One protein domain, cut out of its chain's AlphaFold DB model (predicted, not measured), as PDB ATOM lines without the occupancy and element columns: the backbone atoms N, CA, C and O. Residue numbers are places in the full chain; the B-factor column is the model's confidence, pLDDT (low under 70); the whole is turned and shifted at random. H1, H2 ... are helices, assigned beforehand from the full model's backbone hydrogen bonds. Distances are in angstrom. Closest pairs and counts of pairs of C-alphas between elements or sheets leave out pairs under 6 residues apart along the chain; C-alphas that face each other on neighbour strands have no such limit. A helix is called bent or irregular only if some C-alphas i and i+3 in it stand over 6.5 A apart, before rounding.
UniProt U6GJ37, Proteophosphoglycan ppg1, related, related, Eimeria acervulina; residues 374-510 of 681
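Overview. This is residues 374 to 510 of the 681 residues of the protein "Proteophosphoglycan ppg1, related, related" of Eimeria acervulina (UniProt U6GJ37). Long bent H3 runs through an elongated body, H1 and H2 along one side, H4 folded back along the other. Short H5 and H6 pack on H3 and H4. The printed part, 137 residues with six named helices, is all helix and compact: radius of gyration of the C-alphas 16.6 A, spans 51 by 28 by 23 A.

Arrangement. In H1, residues 379 to 390, every O i to N i+4 pair is within hydrogen-bond range. H3, one helix by its hydrogen bonds, is bent, C-alphas 436 and 439 being 7.3 A apart. H2, residues 397 to 416, touches arm H3a, residues 422 to 436, closest at C-alphas 408 and 429, 4.9 A. Arm H3b, residues 439 to 452, and H4, residues 455 to 480, form a hairpin at a shallow tilt of 6 degrees.

Along the chain. H1 begins at C-alpha (75.994, 137.736, 309.133). H5, residues 493 to 497, is only just irregular, C-alphas 493 and 496 being 6.55 A apart. H6, residues 502 to 505, ends at (96.159, 128.262, 296.746).

Size, cuts and confidence. The printed part has no cut. Residues 493 to 494 and 506 to 510 are under pLDDT 70.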
ATOM      1  N   GLN A 374      83.487 135.876 312.362       94.88
ATOM      2  CA  GLN A 374      82.565 136.908 312.844       94.88
ATOM      3  C   GLN A 374      83.302 138.251 312.962       94.88
ATOM      4  O   GLN A 374      84.381 138.333 313.539       94.88
ATOM      5  N   GLY A 375      82.741 139.303 312.358       94.25
ATOM      6  CA  GLY A 375      83.389 140.617 312.234       94.25
ATOM      7  C   GLY A 375      84.225 140.806 310.958       94.25
ATOM      8  O   GLY A 375      84.520 141.944 310.600       94.25
ATOM      9  N   HIS A 376      84.543 139.733 310.224       97.19
ATOM     10  CA  HIS A 376      85.214 139.792 308.916       97.19
ATOM     11  C   HIS A 376      84.310 139.347 307.755       97.19
ATOM     12  O   HIS A 376      84.350 139.939 306.674       97.19
ATOM     13  N   CYS A 377      83.486 138.325 307.988       97.81
ATOM     14  CA  CYS A 377      82.287 138.026 307.214       97.81
ATOM     15  C   CYS A 377      81.085 138.746 307.840       97.81
ATOM     16  O   CYS A 377      80.962 138.831 309.066       97.81
ATOM     17  N   SER A 378      80.169 139.221 307.000       97.62
ATOM     18  CA  SER A 378      78.839 139.654 307.431       97.62
ATOM     19  C   SER A 378      77.982 138.468 307.894       97.62
ATOM     20  O   SER A 378      78.220 137.316 307.522       97.62
ATOM     21  N   ALA A 379      76.946 138.754 308.688       96.50
ATOM     22  CA  ALA A 379      75.994 137.736 309.133       96.50
ATOM     23  C   ALA A 379      75.278 137.053 307.951       96.50
ATOM     24  O   ALA A 379      75.048 135.846 307.997       96.50
ATOM     25  N   ASP A 380      74.989 137.792 306.875       97.50
ATOM     26  CA  ASP A 380      74.366 137.245 305.667       97.50
ATOM     27  C   ASP A 380      75.306 136.313 304.887       97.50
ATOM     28  O   ASP A 380      74.855 135.277 304.403       97.50
ATOM     29  N   GLU A 381      76.610 136.613 304.812       97.44
ATOM     30  CA  GLU A 381      77.606 135.708 304.214       97.44
ATOM     31  C   GLU A 381      77.742 134.406 305.012       97.44
ATOM     32  O   GLU A 381      77.728 133.327 304.417       97.44
ATOM     33  N   LEU A 382      77.821 134.486 306.345       96.69
ATOM     34  CA  LEU A 382      77.896 133.300 307.209       96.69
ATOM     35  C   LEU A 382      76.600 132.476 307.152       96.69
ATOM     36  O   LEU A 382      76.654 131.253 307.062       96.69
ATOM     37  N   ALA A 383      75.434 133.125 307.117       96.50
ATOM     38  CA  ALA A 383      74.151 132.445 306.955       96.50
ATOM     39  C   ALA A 383      73.964 131.858 305.542       96.50
ATOM     40  O   ALA A 383      73.289 130.844 305.379       96.50
ATOM     41  N   ALA A 384      74.533 132.470 304.500       97.00
ATOM     42  CA  ALA A 384      74.544 131.899 303.153       97.00
ATOM     43  C   ALA A 384      75.478 130.681 303.069       97.00
ATOM     44  O   ALA A 384      75.107 129.680 302.465       97.00
ATOM     45  N   LEU A 385      76.646 130.739 303.718       96.25
ATOM     46  CA  LEU A 385      77.575 129.614 303.827       96.25
ATOM     47  C   LEU A 385      76.971 128.439 304.615       96.25
ATOM     48  O   LEU A 385      77.077 127.300 304.176       96.25
ATOM     49  N   ALA A 386      76.279 128.706 305.727       95.38
ATOM     50  CA  ALA A 386      75.563 127.676 306.483       95.38
ATOM     51  C   ALA A 386      74.515 126.960 305.610       95.38
ATOM     52  O   ALA A 386      74.566 125.741 305.467       95.38
ATOM     53  N   ARG A 387      73.651 127.718 304.918       95.75
ATOM     54  CA  ARG A 387      72.654 127.166 303.977       95.75
ATOM     55  C   ARG A 387      73.274 126.413 302.795       95.75
ATOM     56  O   ARG A 387      72.639 125.515 302.254       95.75
ATOM     57  N   HIS A 388      74.496 126.754 302.385       95.19
ATOM     58  CA  HIS A 388      75.220 126.002 301.358       95.19
ATOM     59  C   HIS A 388      75.624 124.601 301.847       95.19
ATOM     60  O   HIS A 388      75.609 123.665 301.056       95.19
ATOM     61  N   PHE A 389      75.918 124.434 303.141       93.12
ATOM     62  CA  PHE A 389      76.227 123.132 303.746       93.12
ATOM     63  C   PHE A 389      75.008 122.373 304.291       93.12
ATOM     64  O   PHE A 389      75.111 121.178 304.555       93.12
ATOM     65  N   GLU A 390      73.846 123.021 304.399       92.69
ATOM     66  CA  GLU A 390      72.560 122.337 304.607       92.69
ATOM     67  C   GLU A 390      72.147 121.487 303.383       92.69
ATOM     68  O   GLU A 390      71.422 120.503 303.537       92.69
ATOM     69  N   ASP A 391      72.623 121.815 302.171       93.69
ATOM     70  CA  ASP A 391      72.420 120.995 300.970       93.69
ATOM     71  C   ASP A 391      73.566 119.990 300.753       93.69
ATOM     72  O   ASP A 391      74.637 120.309 300.230       93.69
ATOM     73  N   VAL A 392      73.281 118.725 301.067       88.88
ATOM     74  CA  VAL A 392      74.159 117.559 300.853       88.88
ATOM     75  C   VAL A 392      74.672 117.453 299.403       88.88
ATOM     76  O   VAL A 392      75.766 116.940 299.168       88.88
ATOM     77  N   ASN A 393      73.916 117.949 298.418       93.06
ATOM     78  CA  ASN A 393      74.288 117.904 297.000       93.06
ATOM     79  C   ASN A 393      75.243 119.036 296.607       93.06
ATOM     80  O   ASN A 393      76.058 118.868 295.698       93.06
ATOM     81  N   ALA A 394      75.146 120.185 297.279       92.44
ATOM     82  CA  ALA A 394      75.989 121.343 297.015       92.44
ATOM     83  C   ALA A 394      77.445 121.089 297.434       92.44
ATOM     84  O   ALA A 394      78.366 121.613 296.804       92.44
ATOM     85  N   CYS A 395      77.648 120.225 298.436       93.12
ATOM     86  CA  CYS A 395      78.965 119.808 298.886       93.12
ATOM     87  C   CYS A 395      79.092 118.280 299.085       93.12
ATOM     88  O   CYS A 395      79.052 117.796 300.220       93.12
ATOM     89  N   PRO A 396      79.360 117.500 298.013       88.62
ATOM     90  CA  PRO A 396      79.496 116.035 298.082       88.62
ATOM     91  C   PRO A 396      80.561 115.530 299.074       88.62
ATOM     92  O   PRO A 396      80.531 114.378 299.498       88.62
ATOM     93  N   ALA A 397      81.495 116.401 299.463       89.56
ATOM     94  CA  ALA A 397      82.513 116.140 300.471       89.56
ATOM     95  C   ALA A 397      81.958 115.871 301.884       89.56
ATOM     96  O   ALA A 397      82.653 115.244 302.677       89.56
ATOM     97  N   PHE A 398      80.734 116.302 302.217       87.62
ATOM     98  CA  PHE A 398      80.143 116.014 303.532       87.62
ATOM     99  C   PHE A 398      79.736 114.543 303.663       87.62
ATOM    100  O   PHE A 398      80.056 113.918 304.671       87.62
ATOM    101  N   GLY A 399      79.158 113.949 302.612       90.81
ATOM    102  CA  GLY A 399      78.798 112.524 302.596       90.81
ATOM    103  C   GLY A 399      79.993 111.570 302.735       90.81
ATOM    104  O   GLY A 399      79.813 110.422 303.133       90.81
ATOM    105  N   CYS A 400      81.214 112.052 302.471       94.00
ATOM    106  CA  CYS A 400      82.450 111.321 302.757       94.00
ATOM    107  C   CYS A 400      82.623 111.065 304.265       94.00
ATOM    108  O   CYS A 400      83.063 109.987 304.649       94.00
ATOM    109  N   ILE A 401      82.275 112.021 305.140       93.62
ATOM    110  CA  ILE A 401      82.467 111.845 306.591       93.62
ATOM    111  C   ILE A 401      81.595 110.683 307.083       93.62
ATOM    112  O   ILE A 401      82.087 109.816 307.800       93.62
ATOM    113  N   ASP A 402      80.343 110.604 306.632       93.38
ATOM    114  CA  ASP A 402      79.457 109.494 306.982       93.38
ATOM    115  C   ASP A 402      79.911 108.161 306.354       93.38
ATOM    116  O   ASP A 402      79.887 107.135 307.039       93.38
ATOM    117  N   SER A 403      80.374 108.138 305.093       94.69
ATOM    118  CA  SER A 403      80.864 106.894 304.468       94.69
ATOM    119  C   SER A 403      82.125 106.367 305.152       94.69
ATOM    120  O   SER A 403      82.166 105.212 305.579       94.69
ATOM    121  N   GLU A 404      83.127 107.225 305.341       95.56
ATOM    122  CA  GLU A 404      84.396 106.828 305.940       95.56
ATOM    123  C   GLU A 404      84.277 106.575 307.442       95.56
ATOM    124  O   GLU A 404      85.001 105.735 307.972       95.56
ATOM    125  N   SER A 405      83.324 107.200 308.145       96.62
ATOM    126  CA  SER A 405      83.072 106.875 309.555       96.62
ATOM    127  C   SER A 405      82.550 105.448 309.710       96.62
ATOM    128  O   SER A 405      82.912 104.775 310.673       96.62
ATOM    129  N   ASN A 406      81.748 104.942 308.770       96.50
ATOM    130  CA  ASN A 406      81.337 103.538 308.789       96.50
ATOM    131  C   ASN A 406      82.513 102.611 308.426       96.50
ATOM    132  O   ASN A 406      82.771 101.652 309.156       96.50
ATOM    133  N   ASN A 407      83.301 102.945 307.394       96.31
ATOM    134  CA  ASN A 407      84.496 102.177 307.008       96.31
ATOM    135  C   ASN A 407      85.515 102.059 308.160       96.31
ATOM    136  O   ASN A 407      86.004 100.969 308.466       96.31
ATOM    137  N   TYR A 408      85.827 103.169 308.839       97.12
ATOM    138  CA  TYR A 408      86.744 103.166 309.978       97.12
ATOM    139  C   TYR A 408      86.153 102.462 311.204       97.12
ATOM    140  O   TYR A 408      86.906 101.801 311.918       97.12
ATOM    141  N   LEU A 409      84.838 102.530 311.440       97.88
ATOM    142  CA  LEU A 409      84.192 101.803 312.538       97.88
ATOM    143  C   LEU A 409      84.304 100.284 312.351       97.88
ATOM    144  O   LEU A 409      84.719  99.596 313.285       97.88
ATOM    145  N   GLU A 410      84.039  99.762 311.148       97.12
ATOM    146  CA  GLU A 410      84.232  98.336 310.845       97.12
ATOM    147  C   GLU A 410      85.687  97.893 311.067       97.12
ATOM    148  O   GLU A 410      85.937  96.830 311.645       97.12
ATOM    149  N   LEU A 411      86.665  98.712 310.665       96.62
ATOM    150  CA  LEU A 411      88.088  98.431 310.885       96.62
ATOM    151  C   LEU A 411      88.478  98.475 312.373       96.62
ATOM    152  O   LEU A 411      89.256  97.627 312.823       96.62
ATOM    153  N   ILE A 412      87.948  99.430 313.148       97.50
ATOM    154  CA  ILE A 412      88.195  99.532 314.593       97.50
ATOM    155  C   ILE A 412      87.577  98.334 315.314       97.50
ATOM    156  O   ILE A 412      88.280  97.680 316.085       97.50
ATOM    157  N   GLU A 413      86.326  97.966 315.025       96.88
ATOM    158  CA  GLU A 413      85.731  96.752 315.588       96.88
ATOM    159  C   GLU A 413      86.545  95.505 315.220       96.88
ATOM    160  O   GLU A 413      86.912  94.724 316.095       96.88
ATOM    161  N   LYS A 414      86.923  95.340 313.950       97.19
ATOM    162  CA  LYS A 414      87.696  94.185 313.468       97.19
ATOM    163  C   LYS A 414      89.065  94.013 314.142       97.19
ATOM    164  O   LYS A 414      89.562  92.889 314.227       97.19
ATOM    165  N   HIS A 415      89.700  95.096 314.597       97.44
ATOM    166  CA  HIS A 415      91.076  95.062 315.112       97.44
ATOM    167  C   HIS A 415      91.240  95.443 316.595       97.44
ATOM    168  O   HIS A 415      92.313  95.185 317.156       97.44
ATOM    169  N   TYR A 416      90.208  96.022 317.223       97.12
ATOM    170  CA  TYR A 416      90.253  96.609 318.568       97.12
ATOM    171  C   TYR A 416      88.978  96.399 319.421       97.12
ATOM    172  O   TYR A 416      88.875  97.032 320.472       97.12
ATOM    173  N   LYS A 417      88.039  95.506 319.052       96.75
ATOM    174  CA  LYS A 417      86.788  95.257 319.817       96.75
ATOM    175  C   LYS A 417      86.983  95.007 321.318       96.75
ATOM    176  O   LYS A 417      86.158  95.418 322.123       96.75
ATOM    177  N   ASP A 418      88.090  94.366 321.690       97.75
ATOM    178  CA  ASP A 418      88.427  94.040 323.083       97.75
ATOM    179  C   ASP A 418      89.030  95.222 323.873       97.75
ATOM    180  O   ASP A 418      89.349  95.073 325.053       97.75
ATOM    181  N   LYS A 419      89.265  96.375 323.225       97.50
ATOM    182  CA  LYS A 419      89.937  97.549 323.813       97.50
ATOM    183  C   LYS A 419      89.074  98.800 323.921       97.50
ATOM    184  O   LYS A 419      89.342  99.608 324.803       97.50
ATOM    185  N   TYR A 420      88.104  98.973 323.028       97.62
ATOM    186  CA  TYR A 420      87.233 100.146 322.983       97.62
ATOM    187  C   TYR A 420      85.773  99.715 323.043       97.62
ATOM    188  O   TYR A 420      85.367  98.764 322.376       97.62
ATOM    189  N   THR A 421      84.966 100.444 323.808       97.56
ATOM    190  CA  THR A 421      83.509 100.348 323.715       97.56
ATOM    191  C   THR A 421      83.032 100.813 322.336       97.56
ATOM    192  O   THR A 421      83.712 101.580 321.655       97.56
ATOM    193  N   ALA A 422      81.826 100.407 321.925       96.69
ATOM    194  CA  ALA A 422      81.250 100.838 320.646       96.69
ATOM    195  C   ALA A 422      81.138 102.375 320.522       96.69
ATOM    196  O   ALA A 422      81.284 102.916 319.428       96.69
ATOM    197  N   ALA A 423      80.939 103.088 321.638       97.44
ATOM    198  CA  ALA A 423      80.901 104.550 321.667       97.44
ATOM    199  C   ALA A 423      82.285 105.178 321.415       97.44
ATOM    200  O   ALA A 423      82.404 106.107 320.618       97.44
ATOM    201  N   GLU A 424      83.341 104.650 322.042       96.88
ATOM    202  CA  GLU A 424      84.721 105.089 321.788       96.88
ATOM    203  C   GLU A 424      85.161 104.739 320.362       96.88
ATOM    204  O   GLU A 424      85.760 105.569 319.682       96.88
ATOM    205  N   ALA A 425      84.818 103.541 319.876       96.62
ATOM    206  CA  ALA A 425      85.104 103.115 318.511       96.62
ATOM    207  C   ALA A 425      84.451 104.043 317.473       96.62
ATOM    208  O   ALA A 425      85.127 104.486 316.547       96.62
ATOM    209  N   ALA A 426      83.178 104.409 317.667       97.12
ATOM    210  CA  ALA A 426      82.486 105.381 316.821       97.12
ATOM    211  C   ALA A 426      83.113 106.786 316.903       97.12
ATOM    212  O   ALA A 426      83.246 107.457 315.879       97.12
ATOM    213  N   ALA A 427      83.566 107.220 318.084       96.12
ATOM    214  CA  ALA A 427      84.264 108.498 318.240       96.12
ATOM    215  C   ALA A 427      85.614 108.523 317.496       96.12
ATOM    216  O   ALA A 427      85.906 109.486 316.785       96.12
ATOM    217  N   PHE A 428      86.421 107.460 317.594       95.81
ATOM    218  CA  PHE A 428      87.662 107.335 316.819       95.81
ATOM    219  C   PHE A 428      87.398 107.246 315.311       95.81
ATOM    220  O   PHE A 428      88.118 107.880 314.538       95.81
ATOM    221  N   ALA A 429      86.357 106.522 314.891       96.38
ATOM    222  CA  ALA A 429      85.961 106.419 313.490       96.38
ATOM    223  C   ALA A 429      85.571 107.783 312.903       96.38
ATOM    224  O   ALA A 429      86.097 108.172 311.862       96.38
ATOM    225  N   GLY A 430      84.736 108.548 313.616       95.94
ATOM    226  CA  GLY A 430      84.344 109.902 313.223       95.94
ATOM    227  C   GLY A 430      85.528 110.871 313.152       95.94
ATOM    228  O   GLY A 430      85.591 111.692 312.239       95.94
ATOM    229  N   VAL A 431      86.517 110.749 314.050       94.94
ATOM    230  CA  VAL A 431      87.761 111.538 313.965       94.94
ATOM    231  C   VAL A 431      88.583 111.154 312.733       94.94
ATOM    232  O   VAL A 431      88.993 112.049 311.999       94.94
ATOM    233  N   LEU A 432      88.806 109.861 312.459       94.81
ATOM    234  CA  LEU A 432      89.545 109.434 311.262       94.81
ATOM    235  C   LEU A 432      88.835 109.848 309.962       94.81
ATOM    236  O   LEU A 432      89.489 110.338 309.041       94.81
ATOM    237  N   ALA A 433      87.508 109.730 309.906       94.94
ATOM    238  CA  ALA A 433      86.698 110.155 308.768       94.94
ATOM    239  C   ALA A 433      86.765 111.671 308.544       94.94
ATOM    240  O   ALA A 433      87.055 112.123 307.435       94.94
ATOM    241  N   ALA A 434      86.601 112.465 309.608       94.25
ATOM    242  CA  ALA A 434      86.766 113.914 309.552       94.25
ATOM    243  C   ALA A 434      88.178 114.316 309.097       94.25
ATOM    244  O   ALA A 434      88.320 115.279 308.350       94.25
ATOM    245  N   CYS A 435      89.214 113.566 309.492       93.62
ATOM    246  CA  CYS A 435      90.590 113.763 309.032       93.62
ATOM    247  C   CYS A 435      90.785 113.420 307.545       93.62
ATOM    248  O   CYS A 435      91.461 114.167 306.843       93.62
ATOM    249  N   HIS A 436      90.186 112.330 307.054       93.00
ATOM    250  CA  HIS A 436      90.304 111.882 305.661       93.00
ATOM    251  C   HIS A 436      89.547 112.811 304.696       93.00
ATOM    252  O   HIS A 436      90.102 113.343 303.736       93.00
ATOM    253  N   CYS A 437      88.276 113.076 304.996       93.75
ATOM    254  CA  CYS A 437      87.369 113.876 304.169       93.75
ATOM    255  C   CYS A 437      87.605 115.390 304.281       93.75
ATOM    256  O   CYS A 437      87.039 116.180 303.519       93.75
ATOM    257  N   ARG A 438      88.482 115.794 305.205       92.81
ATOM    258  CA  ARG A 438      88.891 117.169 305.482       92.81
ATOM    259  C   ARG A 438      89.178 117.990 304.227       92.81
ATOM    260  O   ARG A 438      88.602 119.055 304.041       92.81
ATOM    261  N   CYS A 439      90.117 117.539 303.397       93.12
ATOM    262  CA  CYS A 439      90.625 118.335 302.280       93.12
ATOM    263  C   CYS A 439      89.539 118.607 301.217       93.12
ATOM    264  O   CYS A 439      89.415 119.759 300.799       93.12
ATOM    265  N   PRO A 440      88.701 117.621 300.836       93.56
ATOM    266  CA  PRO A 440      87.462 117.863 300.096       93.56
ATOM    267  C   PRO A 440      86.511 118.890 300.741       93.56
ATOM    268  O   PRO A 440      86.032 119.778 300.035       93.56
ATOM    269  N   VAL A 441      86.258 118.820 302.056       93.94
ATOM    270  CA  VAL A 441      85.341 119.747 302.755       93.94
ATOM    271  C   VAL A 441      85.893 121.176 302.791       93.94
ATOM    272  O   VAL A 441      85.220 122.104 302.343       93.94
ATOM    273  N   MET A 442      87.142 121.364 303.231       93.62
ATOM    274  CA  MET A 442      87.787 122.686 303.267       93.62
ATOM    275  C   MET A 442      87.879 123.308 301.868       93.62
ATOM    276  O   MET A 442      87.727 124.519 301.713       93.62
ATOM    277  N   ARG A 443      88.089 122.487 300.829       94.19
ATOM    278  CA  ARG A 443      88.067 122.954 299.441       94.19
ATOM    279  C   ARG A 443      86.711 123.516 299.047       94.19
ATOM    280  O   ARG A 443      86.660 124.575 298.438       94.19
ATOM    281  N   CYS A 444      85.647 122.807 299.385       95.50
ATOM    282  CA  CYS A 444      84.275 123.200 299.100       95.50
ATOM    283  C   CYS A 444      83.937 124.564 299.731       95.50
ATOM    284  O   CYS A 444      83.430 125.459 299.055       95.50
ATOM    285  N   GLU A 445      84.330 124.757 300.995       95.25
ATOM    286  CA  GLU A 445      84.199 126.025 301.721       95.25
ATOM    287  C   GLU A 445      84.965 127.169 301.050       95.25
ATOM    288  O   GLU A 445      84.395 128.220 300.750       95.25
ATOM    289  N   VAL A 446      86.245 126.948 300.745       95.44
ATOM    290  CA  VAL A 446      87.099 127.931 300.070       95.44
ATOM    291  C   VAL A 446      86.572 128.256 298.665       95.44
ATOM    292  O   VAL A 446      86.488 129.430 298.310       95.44
ATOM    293  N   ASP A 447      86.158 127.258 297.880       95.00
ATOM    294  CA  ASP A 447      85.622 127.433 296.524       95.00
ATOM    295  C   ASP A 447      84.247 128.139 296.518       95.00
ATOM    296  O   ASP A 447      83.932 128.816 295.535       95.00
ATOM    297  N   TYR A 448      83.437 128.029 297.581       96.31
ATOM    298  CA  TYR A 448      82.198 128.804 297.748       96.31
ATOM    299  C   TYR A 448      82.488 130.255 298.146       96.31
ATOM    300  O   TYR A 448      82.089 131.184 297.439       96.31
ATOM    301  N   VAL A 449      83.230 130.467 299.240       96.69
ATOM    302  CA  VAL A 449      83.538 131.810 299.765       96.69
ATOM    303  C   VAL A 449      84.337 132.622 298.736       96.69
ATOM    304  O   VAL A 449      84.111 133.823 298.585       96.69
ATOM    305  N   ASN A 450      85.194 131.979 297.932       94.75
ATOM    306  CA  ASN A 450      85.901 132.640 296.832       94.75
ATOM    307  C   ASN A 450      84.966 133.263 295.780       94.75
ATOM    308  O   ASN A 450      85.276 134.345 295.270       94.75
ATOM    309  N   LYS A 451      83.832 132.613 295.485       96.12
ATOM    310  CA  LYS A 451      82.846 133.038 294.473       96.12
ATOM    311  C   LYS A 451      81.795 133.999 295.023       96.12
ATOM    312  O   LYS A 451      81.416 134.936 294.328       96.12
ATOM    313  N   HIS A 452      81.305 133.749 296.238       97.25
ATOM    314  CA  HIS A 452      80.082 134.372 296.756       97.25
ATOM    315  C   HIS A 452      80.308 135.438 297.835       97.25
ATOM    316  O   HIS A 452      79.361 136.141 298.183       97.25
ATOM    317  N   SER A 453      81.532 135.588 298.351       96.94
ATOM    318  CA  SER A 453      81.811 136.447 299.507       96.94
ATOM    319  C   SER A 453      82.792 137.591 299.222       96.94
ATOM    320  O   SER A 453      83.557 137.606 298.254       96.94
ATOM    321  N   SER A 454      82.764 138.575 300.116       97.25
ATOM    322  CA  SER A 454      83.639 139.745 300.174       97.25
ATOM    323  C   SER A 454      85.128 139.388 300.288       97.25
ATOM    324  O   SER A 454      85.526 138.276 300.639       97.25
ATOM    325  N   SER A 455      86.007 140.351 299.994       95.69
ATOM    326  CA  SER A 455      87.457 140.203 300.205       95.69
ATOM    327  C   SER A 455      87.827 139.963 301.676       95.69
ATOM    328  O   SER A 455      88.718 139.157 301.931       95.69
ATOM    329  N   SER A 456      87.132 140.588 302.633       96.56
ATOM    330  CA  SER A 456      87.349 140.359 304.070       96.56
ATOM    331  C   SER A 456      86.925 138.952 304.493       96.56
ATOM    332  O   SER A 456      87.691 138.264 305.164       96.56
ATOM    333  N   CYS A 457      85.764 138.477 304.034       97.31
ATOM    334  CA  CYS A 457      85.286 137.134 304.350       97.31
ATOM    335  C   CYS A 457      86.156 136.031 303.713       97.31
ATOM    336  O   CYS A 457      86.443 135.016 304.354       97.31
ATOM    337  N   ARG A 458      86.671 136.261 302.493       96.06
ATOM    338  CA  ARG A 458      87.687 135.401 301.853       96.06
ATOM    339  C   ARG A 458      88.992 135.360 302.646       96.06
ATOM    340  O   ARG A 458      89.504 134.273 302.903       96.06
ATOM    341  N   ALA A 459      89.505 136.512 303.081       95.38
ATOM    342  CA  ALA A 459      90.724 136.581 303.887       95.38
ATOM    343  C   ALA A 459      90.565 135.855 305.236       95.38
ATOM    344  O   ALA A 459      91.396 135.016 305.578       95.38
ATOM    345  N   ALA A 460      89.469 136.097 305.960       96.31
ATOM    346  CA  ALA A 460      89.202 135.434 307.234       96.31
ATOM    347  C   ALA A 460      88.949 133.929 307.083       96.31
ATOM    348  O   ALA A 460      89.451 133.146 307.886       96.31
ATOM    349  N   THR A 461      88.250 133.495 306.027       95.81
ATOM    350  CA  THR A 461      88.091 132.062 305.728       95.81
ATOM    351  C   THR A 461      89.428 131.410 305.385       95.81
ATOM    352  O   THR A 461      89.677 130.297 305.835       95.81
ATOM    353  N   LYS A 462      90.345 132.103 304.693       94.38
ATOM    354  CA  LYS A 462      91.716 131.609 304.489       94.38
ATOM    355  C   LYS A 462      92.457 131.429 305.821       94.38
ATOM    356  O   LYS A 462      93.042 130.372 306.049       94.38
ATOM    357  N   THR A 463      92.404 132.420 306.714       94.81
ATOM    358  CA  THR A 463      93.022 132.339 308.050       94.81
ATOM    359  C   THR A 463      92.421 131.205 308.882       94.81
ATOM    360  O   THR A 463      93.164 130.417 309.460       94.81
ATOM    361  N   PHE A 464      91.094 131.053 308.881       95.00
ATOM    362  CA  PHE A 464      90.400 129.941 309.535       95.00
ATOM    363  C   PHE A 464      90.799 128.579 308.946       95.00
ATOM    364  O   PHE A 464      91.078 127.651 309.699       95.00
ATOM    365  N   CYS A 465      90.911 128.469 307.621       94.75
ATOM    366  CA  CYS A 465      91.361 127.262 306.923       94.75
ATOM    367  C   CYS A 465      92.775 126.850 307.380       94.75
ATOM    368  O   CYS A 465      93.009 125.686 307.706       94.75
ATOM    369  N   LEU A 466      93.695 127.815 307.498       93.25
ATOM    370  CA  LEU A 466      95.057 127.586 307.992       93.25
ATOM    371  C   LEU A 466      95.094 127.238 309.490       93.25
ATOM    372  O   LEU A 466      95.697 126.236 309.846       93.25
ATOM    373  N   GLN A 467      94.389 127.967 310.361       92.88
ATOM    374  CA  GLN A 467      94.314 127.644 311.798       92.88
ATOM    375  C   GLN A 467      93.603 126.307 312.081       92.88
ATOM    376  O   GLN A 467      93.896 125.626 313.067       92.88
ATOM    377  N   SER A 468      92.654 125.929 311.220       92.50
ATOM    378  CA  SER A 468      92.028 124.609 311.210       92.50
ATOM    379  C   SER A 468      93.064 123.543 310.848       92.50
ATOM    380  O   SER A 468      93.123 122.531 311.553       92.50
ATOM    381  N   ASN A 469      93.882 123.774 309.798       91.19
ATOM    382  CA  ASN A 469      95.207 123.168 309.529       91.19
ATOM    383  C   ASN A 469      95.754 122.375 310.720       91.19
ATOM    384  O   ASN A 469      95.504 121.170 310.874       91.19
ATOM    385  N   ASP A 470      96.465 123.096 311.573       90.44
ATOM    386  CA  ASP A 470      97.363 122.532 312.576       90.44
ATOM    387  C   ASP A 470      96.593 121.835 313.703       90.44
ATOM    388  O   ASP A 470      96.910 120.702 314.079       90.44
ATOM    389  N   LYS A 471      95.501 122.460 314.171       90.69
ATOM    390  CA  LYS A 471      94.647 121.941 315.256       90.69
ATOM    391  C   LYS A 471      94.043 120.575 314.927       90.69
ATOM    392  O   LYS A 471      93.944 119.718 315.805       90.69
ATOM    393  N   PHE A 472      93.647 120.347 313.674       90.56
ATOM    394  CA  PHE A 472      93.187 119.027 313.238       90.56
ATOM    395  C   PHE A 472      94.352 118.073 312.958       90.56
ATOM    396  O   PHE A 472      94.265 116.933 313.396       90.56
ATOM    397  N   ILE A 473      95.454 118.500 312.320       90.94
ATOM    398  CA  ILE A 473      96.614 117.618 312.046       90.94
ATOM    399  C   ILE A 473      97.128 116.979 313.346       90.94
ATOM    400  O   ILE A 473      97.372 115.770 313.384       90.94
ATOM    401  N   GLN A 474      97.212 117.749 314.434       91.50
ATOM    402  CA  GLN A 474      97.571 117.238 315.760       91.50
ATOM    403  C   GLN A 474      96.590 116.160 316.257       91.50
ATOM    404  O   GLN A 474      97.023 115.083 316.672       91.50
ATOM    405  N   LYS A 475      95.272 116.395 316.150       92.69
ATOM    406  CA  LYS A 475      94.230 115.417 316.522       92.69
ATOM    407  C   LYS A 475      94.272 114.151 315.659       92.69
ATOM    408  O   LYS A 475      94.208 113.055 316.210       92.69
ATOM    409  N   CYS A 476      94.443 114.282 314.343       93.06
ATOM    410  CA  CYS A 476      94.546 113.157 313.409       93.06
ATOM    411  C   CYS A 476      95.749 112.264 313.742       93.06
ATOM    412  O   CYS A 476      95.613 111.047 313.867       93.06
ATOM    413  N   ASN A 477      96.917 112.873 313.978       92.06
ATOM    414  CA  ASN A 477      98.121 112.145 314.379       92.06
ATOM    415  C   ASN A 477      97.972 111.489 315.764       92.06
ATOM    416  O   ASN A 477      98.464 110.381 315.961       92.06
ATOM    417  N   LEU A 478      97.286 112.127 316.722       93.31
ATOM    418  CA  LEU A 478      97.024 111.542 318.044       93.31
ATOM    419  C   LEU A 478      96.030 110.369 317.990       93.31
ATOM    420  O   LEU A 478      96.208 109.391 318.717       93.31
ATOM    421  N   ALA A 479      95.005 110.444 317.139       93.94
ATOM    422  CA  ALA A 479      94.042 109.362 316.936       93.94
ATOM    423  C   ALA A 479      94.697 108.159 316.242       93.94
ATOM    424  O   ALA A 479      94.695 107.055 316.785       93.94
ATOM    425  N   ALA A 480      95.348 108.371 315.094       92.69
ATOM    426  CA  ALA A 480      95.975 107.291 314.335       92.69
ATOM    427  C   ALA A 480      97.100 106.580 315.126       92.69
ATOM    428  O   ALA A 480      97.230 105.361 315.041       92.69
ATOM    429  N   LYS A 481      97.844 107.296 315.990       93.81
ATOM    430  CA  LYS A 481      98.834 106.695 316.912       93.81
ATOM    431  C   LYS A 481      98.234 105.700 317.916       93.81
ATOM    432  O   LYS A 481      98.962 104.840 318.406       93.81
ATOM    433  N   GLN A 482      96.942 105.795 318.237       95.31
ATOM    434  CA  GLN A 482      96.266 104.870 319.158       95.31
ATOM    435  C   GLN A 482      95.746 103.609 318.450       95.31
ATOM    436  O   GLN A 482      95.732 102.526 319.045       95.31
ATOM    437  N   ILE A 483      95.400 103.718 317.163       95.62
ATOM    438  CA  ILE A 483      94.859 102.627 316.336       95.62
ATOM    439  C   ILE A 483      95.708 102.305 315.080       95.62
ATOM    440  O   ILE A 483      95.166 102.220 313.978       95.62
ATOM    441  N   PRO A 484      97.025 102.021 315.215       93.81
ATOM    442  CA  PRO A 484      97.934 101.790 314.082       93.81
ATOM    443  C   PRO A 484      97.647 100.541 313.222       93.81
ATOM    444  O   PRO A 484      98.308 100.347 312.210       93.81
ATOM    445  N   LYS A 485      96.688  99.670 313.588       92.62
ATOM    446  CA  LYS A 485      96.197  98.597 312.690       92.62
ATOM    447  C   LYS A 485      95.010  99.018 311.812       92.62
ATOM    448  O   LYS A 485      94.632  98.263 310.924       92.62
ATOM    449  N   VAL A 486      94.376 100.154 312.112       91.94
ATOM    450  CA  VAL A 486      93.253 100.721 311.340       91.94
ATOM    451  C   VAL A 486      93.774 101.712 310.310       91.94
ATOM    452  O   VAL A 486      93.288 101.733 309.183       91.94
ATOM    453  N   TYR A 487      94.772 102.508 310.690       87.75
ATOM    454  CA  TYR A 487      95.430 103.457 309.804       87.75
ATOM    455  C   TYR A 487      96.945 103.418 310.019       87.75
ATOM    456  O   TYR A 487      97.422 103.616 311.138       87.75
ATOM    457  N   ASP A 488      97.691 103.205 308.938       85.44
ATOM    458  CA  ASP A 488      99.151 103.203 308.934       85.44
ATOM    459  C   ASP A 488      99.680 104.568 308.456       85.44
ATOM    460  O   ASP A 488      99.573 104.944 307.288       85.44
ATOM    461  N   ILE A 489     100.255 105.317 309.402       79.38
ATOM    462  CA  ILE A 489     100.801 106.673 309.220       79.38
ATOM    463  C   ILE A 489     102.119 106.670 308.417       79.38
ATOM    464  O   ILE A 489     102.588 107.727 307.977       79.38
ATOM    465  N   GLU A 490     102.747 105.508 308.242       79.38
ATOM    466  CA  GLU A 490     103.961 105.323 307.446       79.38
ATOM    467  C   GLU A 490     103.619 104.885 306.013       79.38
ATOM    468  O   GLU A 490     104.272 105.351 305.078       79.38
ATOM    469  N   ALA A 491     102.556 104.093 305.826       83.25
ATOM    470  CA  ALA A 491     102.051 103.699 304.507       83.25
ATOM    471  C   ALA A 491     101.303 104.827 303.765       83.25
ATOM    472  O   ALA A 491     101.521 105.002 302.567       83.25
ATOM    473  N   ASP A 492     100.467 105.613 304.457       77.25
ATOM    474  CA  ASP A 492      99.922 106.875 303.930       77.25
ATOM    475  C   ASP A 492     100.422 108.066 304.771       77.25
ATOM    476  O   ASP A 492      99.751 108.522 305.713       77.25
ATOM    477  N   PRO A 493     101.615 108.598 304.434       68.25
ATOM    478  CA  PRO A 493     102.130 109.810 305.045       68.25
ATOM    479  C   PRO A 493     101.417 111.066 304.534       68.25
ATOM    480  O   PRO A 493     101.621 112.133 305.109       68.25
ATOM    481  N   HIS A 494     100.614 110.994 303.470       69.12
ATOM    482  CA  HIS A 494     100.074 112.180 302.822       69.12
ATOM    483  C   HIS A 494      98.759 112.640 303.444       69.12
ATOM    484  O   HIS A 494      98.684 113.814 303.817       69.12
ATOM    485  N   ALA A 495      97.771 111.758 303.621       70.25
ATOM    486  CA  ALA A 495      96.414 112.166 303.996       70.25
ATOM    487  C   ALA A 495      96.308 112.837 305.383       70.25
ATOM    488  O   ALA A 495      95.475 113.725 305.554       70.25
ATOM    489  N   PHE A 496      97.156 112.476 306.361       75.00
ATOM    490  CA  PHE A 496      97.106 113.045 307.726       75.00
ATOM    491  C   PHE A 496      98.277 113.962 308.125       75.00
ATOM    492  O   PHE A 496      98.147 114.683 309.118       75.00
ATOM    493  N   LYS A 497      99.417 113.955 307.415       73.69
ATOM    494  CA  LYS A 497     100.547 114.868 307.713       73.69
ATOM    495  C   LYS A 497     100.596 116.084 306.789       73.69
ATOM    496  O   LYS A 497     101.136 117.109 307.190       73.69
ATOM    497  N   THR A 498     100.067 115.986 305.567       81.31
ATOM    498  CA  THR A 498     100.112 117.100 304.608       81.31
ATOM    499  C   THR A 498      98.999 118.100 304.938       81.31
ATOM    500  O   THR A 498      97.835 117.694 304.993       81.31
ATOM    501  N   PRO A 499      99.293 119.395 305.153       85.06
ATOM    502  CA  PRO A 499      98.251 120.400 305.325       85.06
ATOM    503  C   PRO A 499      97.423 120.563 304.044       85.06
ATOM    504  O   PRO A 499      97.881 120.276 302.937       85.06
ATOM    505  N   CYS A 500      96.183 121.041 304.183       88.62
ATOM    506  CA  CYS A 500      95.314 121.251 303.032       88.62
ATOM    507  C   CYS A 500      95.822 122.436 302.194       88.62
ATOM    508  O   CYS A 500      95.527 123.595 302.491       88.62
ATOM    509  N   THR A 501      96.543 122.139 301.110       90.50
ATOM    510  CA  THR A 501      97.117 123.123 300.167       90.50
ATOM    511  C   THR A 501      96.077 124.046 299.525       90.50
ATOM    512  O   THR A 501      96.419 125.093 298.972       90.50
ATOM    513  N   VAL A 502      94.785 123.720 299.630       90.00
ATOM    514  CA  VAL A 502      93.690 124.589 299.175       90.00
ATOM    515  C   VAL A 502      93.587 125.872 300.011       90.00
ATOM    516  O   VAL A 502      93.288 126.934 299.466       90.00
ATOM    517  N   CYS A 503      93.944 125.820 301.300       87.94
ATOM    518  CA  CYS A 503      94.039 127.014 302.144       87.94
ATOM    519  C   CYS A 503      95.138 127.988 301.671       87.94
ATOM    520  O   CYS A 503      95.058 129.190 301.919       87.94
ATOM    521  N   GLU A 504      96.169 127.493 300.982       86.50
ATOM    522  CA  GLU A 504      97.258 128.310 300.438       86.50
ATOM    523  C   GLU A 504      96.901 128.844 299.047       86.50
ATOM    524  O   GLU A 504      96.979 130.054 298.804       86.50
ATOM    525  N   SER A 505      96.446 127.955 298.155       76.62
ATOM    526  CA  SER A 505      96.159 128.262 296.746       76.62
ATOM    527  C   SER A 505      95.032 129.281 296.551       76.62
ATOM    528  O   SER A 505      95.033 129.996 295.548       76.62
ATOM    529  N   ALA A 506      94.150 129.461 297.541       61.25
ATOM    530  CA  ALA A 506      93.177 130.555 297.596       61.25
ATOM    531  C   ALA A 506      93.793 131.950 297.346       61.25
ATOM    532  O   ALA A 506      93.138 132.817 296.773       61.25
ATOM    533  N   ALA A 507      95.065 132.173 297.708       56.94
ATOM    534  CA  ALA A 507      95.759 133.436 297.436       56.94
ATOM    535  C   ALA A 507      96.064 133.663 295.938       56.94
ATOM    536  O   ALA A 507      96.108 134.806 295.480       56.94
ATOM    537  N   GLN A 508      96.258 132.586 295.170       60.91
ATOM    538  CA  GLN A 508      96.605 132.633 293.744       60.91
ATOM    539  C   GLN A 508      95.372 132.775 292.839       60.91
ATOM    540  O   GLN A 508      95.503 133.186 291.690       60.91
ATOM    541  N   TYR A 509      94.165 132.557 293.377       58.69
ATOM    542  CA  TYR A 509      92.900 132.978 292.760       58.69
ATOM    543  C   TYR A 509      92.602 134.480 292.953       58.69
ATOM    544  O   TYR A 509      91.460 134.926 292.813       58.69
ATOM    545  N   THR A 510      93.629 135.299 293.208       53.09
ATOM    546  CA  THR A 510      93.567 136.743 292.951       53.09
ATOM    547  C   THR A 510      93.272 136.940 291.464       53.09
ATOM    548  O   THR A 510      94.128 136.713 290.615       53.09
TER     549      THR A 510